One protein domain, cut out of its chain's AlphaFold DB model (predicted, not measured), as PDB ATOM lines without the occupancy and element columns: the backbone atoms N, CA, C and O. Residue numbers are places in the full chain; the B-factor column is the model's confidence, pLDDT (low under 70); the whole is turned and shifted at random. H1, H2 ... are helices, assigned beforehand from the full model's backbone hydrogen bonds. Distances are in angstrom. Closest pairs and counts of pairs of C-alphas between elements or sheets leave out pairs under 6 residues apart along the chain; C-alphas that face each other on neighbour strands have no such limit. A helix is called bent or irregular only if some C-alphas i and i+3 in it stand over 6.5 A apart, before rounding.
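AT A GLANCE: This is residues 2 to 45 of the 81 residues of an uncharacterized protein of Pontibacillus halophilus JSM 076056 = DSM 19796 (UniProt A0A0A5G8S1). Helices H1 and H2 make a loose V, and the short helix H3 sits across its open end, near both arms. The printed part has 44 residues with three named helices in the order H1, H2, H3 and no named strand: all helix. It is elongated, spanning 31 by 20 by 14 A, and only just loose, close to compact, with a radius of gyration of the C-alphas of 11.2 A.

IN THESE COORDINATES: Find C-alpha 2 at (-41.268, -29.827, 1.327); from there H1, residues 2 to 14, runs 19.2 A. H2, residues 18 to 31, runs 21.5 A and is irregular: C-alphas 19 and 22 are 7.7 A apart. H3, residues 34 to 41, ends at C-alpha 41, (-30.857, -33.320, 0.757).

HOW THE PARTS SIT: Look at Tyr 11 and Val 21, the closest C-alphas of H1 and H2, 7.0 A apart; the helices only just touch, with 3 pairs within 8 A, at a steep tilt of 60 degrees, opposite ways. H3 is close but not clearly touching H1, Phe 3 to Val 40 being their closest C-alphas at 6.8 A. Every O i to N i+4 pair is within hydrogen-bond range in H3, 8 of 9 in H1 and 7 of 10 in H2.

THE WHOLE: Both links are tight, the printed part has no cut, and no printed residue is under 70 in pLDDT.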
ATOM      1  N   LYS A   2     -40.465 -30.809   2.099       83.44
ATOM      2  CA  LYS A   2     -41.268 -29.827   1.327       83.44
ATOM      3  C   LYS A   2     -41.174 -30.060  -0.187       83.44
ATOM      4  O   LYS A   2     -42.198 -30.094  -0.862       83.44
ATOM      5  N   PHE A   3     -39.973 -30.346  -0.683       86.75
ATOM      6  CA  PHE A   3     -39.725 -30.669  -2.090       86.75
ATOM      7  C   PHE A   3     -40.560 -31.858  -2.612       86.75
ATOM      8  O   PHE A   3     -41.169 -31.764  -3.672       86.75
ATOM      9  N   ALA A   4     -40.686 -32.950  -1.845       86.00
ATOM     10  CA  ALA A   4     -41.515 -34.110  -2.221       86.00
ATOM     11  C   ALA A   4     -42.994 -33.741  -2.385       86.00
ATOM     12  O   ALA A   4     -43.677 -34.247  -3.276       86.00
ATOM     13  N   HIS A   5     -43.495 -32.864  -1.514       86.81
ATOM     14  CA  HIS A   5     -44.872 -32.395  -1.584       86.81
ATOM     15  C   HIS A   5     -45.101 -31.543  -2.840       86.81
ATOM     16  O   HIS A   5     -46.092 -31.730  -3.544       86.81
ATOM     17  N   GLU A   6     -44.160 -30.655  -3.158       87.06
ATOM     18  CA  GLU A   6     -44.201 -29.831  -4.369       87.06
ATOM     19  C   GLU A   6     -44.126 -30.683  -5.645       87.06
ATOM     20  O   GLU A   6     -44.953 -30.504  -6.541       87.06
ATOM     21  N   LEU A   7     -43.233 -31.677  -5.686       88.44
ATOM     22  CA  LEU A   7     -43.143 -32.662  -6.770       88.44
ATOM     23  C   LEU A   7     -44.452 -33.432  -6.965       88.44
ATOM     24  O   LEU A   7     -44.924 -33.560  -8.093       88.44
ATOM     25  N   SER A   8     -45.073 -33.909  -5.880       87.44
ATOM     26  CA  SER A   8     -46.355 -34.624  -5.954       87.44
ATOM     27  C   SER A   8     -47.466 -33.737  -6.521       87.44
ATOM     28  O   SER A   8     -48.257 -34.183  -7.353       87.44
ATOM     29  N   ASN A   9     -47.503 -32.467  -6.117       88.75
ATOM     30  CA  ASN A   9     -48.481 -31.510  -6.624       88.75
ATOM     31  C   ASN A   9     -48.245 -31.172  -8.100       88.75
ATOM     32  O   ASN A   9     -49.214 -31.041  -8.844       88.75
ATOM     33  N   MET A  10     -46.990 -31.041  -8.541       87.25
ATOM     34  CA  MET A  10     -46.681 -30.868  -9.963       87.25
ATOM     35  C   MET A  10     -47.090 -32.096 -10.772       87.25
ATOM     36  O   MET A  10     -47.744 -31.946 -11.799       87.25
ATOM     37  N   TYR A  11     -46.770 -33.297 -10.289       88.00
ATOM     38  CA  TYR A  11     -47.125 -34.538 -10.967       88.00
ATOM     39  C   TYR A  11     -48.635 -34.644 -11.206       88.00
ATOM     40  O   TYR A  11     -49.077 -34.784 -12.342       88.00
ATOM     41  N   LYS A  12     -49.430 -34.458 -10.145       87.25
ATOM     42  CA  LYS A  12     -50.900 -34.538 -10.186       87.25
ATOM     43  C   LYS A  12     -51.570 -33.473 -11.060       87.25
ATOM     44  O   LYS A  12     -52.753 -33.585 -11.346       87.25
ATOM     45  N   ARG A  13     -50.853 -32.415 -11.455       85.81
ATOM     46  CA  ARG A  13     -51.363 -31.422 -12.418       85.81
ATOM     47  C   ARG A  13     -51.193 -31.862 -13.868       85.81
ATOM     48  O   ARG A  13     -51.865 -31.313 -14.733       85.81
ATOM     49  N   HIS A  14     -50.270 -32.783 -14.131       80.06
ATOM     50  CA  HIS A  14     -49.880 -33.177 -15.482       80.06
ATOM     51  C   HIS A  14     -50.236 -34.626 -15.822       80.06
ATOM     52  O   HIS A  14     -50.319 -34.950 -17.004       80.06
ATOM     53  N   PHE A  15     -50.459 -35.479 -14.820       81.19
ATOM     54  CA  PHE A  15     -50.712 -36.904 -15.005       81.19
ATOM     55  C   PHE A  15     -51.857 -37.383 -14.105       81.19
ATOM     56  O   PHE A  15     -51.857 -37.108 -12.905       81.19
ATOM     57  N   ASP A  16     -52.788 -38.138 -14.693       75.88
ATOM     58  CA  ASP A  16     -53.907 -38.782 -13.985       75.88
ATOM     59  C   ASP A  16     -53.583 -40.222 -13.542       75.88
ATOM     60  O   ASP A  16     -54.299 -40.810 -12.734       75.88
ATOM     61  N   GLU A  17     -52.494 -40.803 -14.054       75.31
ATOM     62  CA  GLU A  17     -52.099 -42.193 -13.815       75.31
ATOM     63  C   GLU A  17     -50.742 -42.264 -13.111       75.31
ATOM     64  O   GLU A  17     -49.809 -41.594 -13.536       75.31
ATOM     65  N   ASP A  18     -50.580 -43.110 -12.089       76.12
ATOM     66  CA  ASP A  18     -49.358 -43.174 -11.257       76.12
ATOM     67  C   ASP A  18     -48.146 -43.849 -11.933       76.12
ATOM     68  O   ASP A  18     -47.037 -43.850 -11.396       76.12
ATOM     69  N   GLN A  19     -48.321 -44.412 -13.130       80.44
ATOM     70  CA  GLN A  19     -47.282 -45.199 -13.803       80.44
ATOM     71  C   GLN A  19     -46.040 -44.391 -14.227       80.44
ATOM     72  O   GLN A  19     -44.981 -44.972 -14.467       80.44
ATOM     73  N   TYR A  20     -46.133 -43.058 -14.279       83.44
ATOM     74  CA  TYR A  20     -45.057 -42.180 -14.750       83.44
ATOM     75  C   TYR A  20     -44.346 -41.400 -13.638       83.44
ATOM     76  O   TYR A  20     -43.417 -40.648 -13.940       83.44
ATOM     77  N   VAL A  21     -44.717 -41.591 -12.363       87.25
ATOM     78  CA  VAL A  21     -44.152 -40.841 -11.222       87.25
ATOM     79  C   VAL A  21     -42.633 -40.913 -11.211       87.25
ATOM     80  O   VAL A  21     -41.965 -39.887 -11.123       87.25
ATOM     81  N   SER A  22     -42.073 -42.115 -11.345       87.88
ATOM     82  CA  SER A  22     -40.625 -42.316 -11.306       87.88
ATOM     83  C   SER A  22     -39.926 -41.565 -12.437       87.88
ATOM     84  O   SER A  22     -38.936 -40.879 -12.202       87.88
ATOM     85  N   LEU A  23     -40.463 -41.651 -13.659       88.81
ATOM     86  CA  LEU A  23     -39.883 -41.007 -14.839       88.81
ATOM     87  C   LEU A  23     -39.931 -39.478 -14.720       88.81
ATOM     88  O   LEU A  23     -38.965 -38.798 -15.052       88.81
ATOM     89  N   PHE A  24     -41.036 -38.954 -14.184       90.19
ATOM     90  CA  PHE A  24     -41.203 -37.537 -13.888       90.19
ATOM     91  C   PHE A  24     -40.231 -37.048 -12.807       90.19
ATOM     92  O   PHE A  24     -39.591 -36.017 -12.973       90.19
ATOM     93  N   VAL A  25     -40.069 -37.792 -11.710       90.62
ATOM     94  CA  VAL A  25     -39.111 -37.420 -10.657       90.62
ATOM     95  C   VAL A  25     -37.689 -37.387 -11.220       90.62
ATOM     96  O   VAL A  25     -36.975 -36.412 -10.995       90.62
ATOM     97  N   TYR A  26     -37.285 -38.398 -11.997       90.94
ATOM     98  CA  TYR A  26     -35.949 -38.426 -12.594       90.94
ATOM     99  C   TYR A  26     -35.715 -37.295 -13.599       90.94
ATOM    100  O   TYR A  26     -34.628 -36.725 -13.592       90.94
ATOM    101  N   SER A  27     -36.712 -36.922 -14.406       91.88
ATOM    102  CA  SER A  27     -36.553 -35.819 -15.365       91.88
ATOM    103  C   SER A  27     -36.394 -34.457 -14.686       91.88
ATOM    104  O   SER A  27     -35.696 -33.590 -15.209       91.88
ATOM    105  N   ILE A  28     -37.004 -34.260 -13.511       91.62
ATOM    106  CA  ILE A  28     -36.776 -33.064 -12.691       91.62
ATOM    107  C   ILE A  28     -35.374 -33.100 -12.080       91.62
ATOM    108  O   ILE A  28     -34.643 -32.122 -12.196       91.62
ATOM    109  N   LEU A  29     -34.972 -34.227 -11.482       92.38
ATOM    110  CA  LEU A  29     -33.647 -34.368 -10.866       92.38
ATOM    111  C   LEU A  29     -32.500 -34.208 -11.877       92.38
ATOM    112  O   LEU A  29     -31.461 -33.663 -11.522       92.38
ATOM    113  N   GLU A  30     -32.676 -34.644 -13.126       92.69
ATOM    114  CA  GLU A  30     -31.679 -34.497 -14.199       92.69
ATOM    115  C   GLU A  30     -31.391 -33.027 -14.551       92.69
ATOM    116  O   GLU A  30     -30.282 -32.688 -14.959       92.69
ATOM    117  N   GLN A  31     -32.371 -32.142 -14.365       93.19
ATOM    118  CA  GLN A  31     -32.228 -30.707 -14.624       93.19
ATOM    119  C   GLN A  31     -31.587 -29.950 -13.454       93.19
ATOM    120  O   GLN A  31     -31.190 -28.796 -13.619       93.19
ATOM    121  N   MET A  32     -31.499 -30.574 -12.277       94.44
ATOM    122  CA  MET A  32     -30.937 -29.965 -11.075       94.44
ATOM    123  C   MET A  32     -29.414 -30.017 -11.113       94.44
ATOM    124  O   MET A  32     -28.804 -31.034 -11.452       94.44
ATOM    125  N   ASN A  33     -28.779 -28.916 -10.724       94.88
ATOM    126  CA  ASN A  33     -27.339 -28.904 -10.543       94.88
ATOM    127  C   ASN A  33     -26.962 -29.522  -9.179       94.88
ATOM    128  O   ASN A  33     -27.804 -29.883  -8.354       94.88
ATOM    129  N   ARG A  34     -25.656 -29.653  -8.922       94.25
ATOM    130  CA  ARG A  34     -25.157 -30.247  -7.675       94.25
ATOM    131  C   ARG A  34     -25.606 -29.485  -6.421       94.25
ATOM    132  O   ARG A  34     -25.836 -30.126  -5.401       94.25
ATOM    133  N   GLU A  35     -25.663 -28.160  -6.471       96.19
ATOM    134  CA  GLU A  35     -26.075 -27.327  -5.335       96.19
ATOM    135  C   GLU A  35     -27.564 -27.520  -5.047       96.19
ATOM    136  O   GLU A  35     -27.922 -27.808  -3.907       96.19
ATOM    137  N   ASP A  36     -28.400 -27.524  -6.087       93.56
ATOM    138  CA  ASP A  36     -29.838 -27.773  -5.963       93.56
ATOM    139  C   ASP A  36     -30.119 -29.139  -5.307       93.56
ATOM    140  O   ASP A  36     -30.966 -29.267  -4.422       93.56
ATOM    141  N   LEU A  37     -29.382 -30.180  -5.713       93.25
ATOM    142  CA  LEU A  37     -29.512 -31.523  -5.138       93.25
ATOM    143  C   LEU A  37     -29.104 -31.559  -3.658       93.25
ATOM    144  O   LEU A  37     -29.755 -32.231  -2.857       93.25
ATOM    145  N   LEU A  38     -28.047 -30.835  -3.278       93.81
ATOM    146  CA  LEU A  38     -27.626 -30.725  -1.879       93.81
ATOM    147  C   LEU A  38     -28.665 -29.978  -1.036       93.81
ATOM    148  O   LEU A  38     -28.929 -30.380   0.096       93.81
ATOM    149  N   ASP A  39     -29.308 -28.954  -1.590       92.81
ATOM    150  CA  ASP A  39     -30.380 -28.222  -0.916       92.81
ATOM    151  C   ASP A  39     -31.644 -29.064  -0.718       92.81
ATOM    152  O   ASP A  39     -32.331 -28.932   0.301       92.81
ATOM    153  N   VAL A  40     -31.943 -29.978  -1.645       91.19
ATOM    154  CA  VAL A  40     -32.988 -30.990  -1.434       91.19
ATOM    155  C   VAL A  40     -32.592 -31.937  -0.305       91.19
ATOM    156  O   VAL A  40     -33.398 -32.178   0.594       91.19
ATOM    157  N   MET A  41     -31.350 -32.432  -0.302       91.75
ATOM    158  CA  MET A  41     -30.857 -33.320   0.757       91.75
ATOM    159  C   MET A  41     -30.861 -32.652   2.137       91.75
ATOM    160  O   MET A  41     -31.170 -33.308   3.128       91.75
ATOM    161  N   ASN A  42     -30.593 -31.349   2.221       92.06
ATOM    162  CA  ASN A  42     -30.654 -30.589   3.474       92.06
ATOM    163  C   ASN A  42     -32.067 -30.527   4.085       92.06
ATOM    164  O   ASN A  42     -32.211 -30.231   5.269       92.06
ATOM    165  N   GLN A  43     -33.113 -30.799   3.299       92.19
ATOM    166  CA  GLN A  43     -34.502 -30.849   3.771       92.19
ATOM    167  C   GLN A  43     -34.937 -32.245   4.232       92.19
ATOM    168  O   GLN A  43     -36.075 -32.401   4.694       92.19
ATOM    169  N   CYS A  44     -34.081 -33.253   4.070       92.81
ATOM    170  CA  CYS A  44     -34.348 -34.607   4.527       92.81
ATOM    171  C   CYS A  44     -34.096 -34.736   6.033       92.81
ATOM    172  O   CYS A  44     -33.181 -34.122   6.588       92.81
ATOM    173  N   SER A  45     -34.890 -35.569   6.705       93.88
ATOM    174  CA  SER A  45     -34.579 -35.992   8.068       93.88
ATOM    175  C   SER A  45     -33.338 -36.885   8.078       93.88
ATOM    176  O   SER A  45     -32.911 -37.423   7.052       93.88
TER     177      SER A  45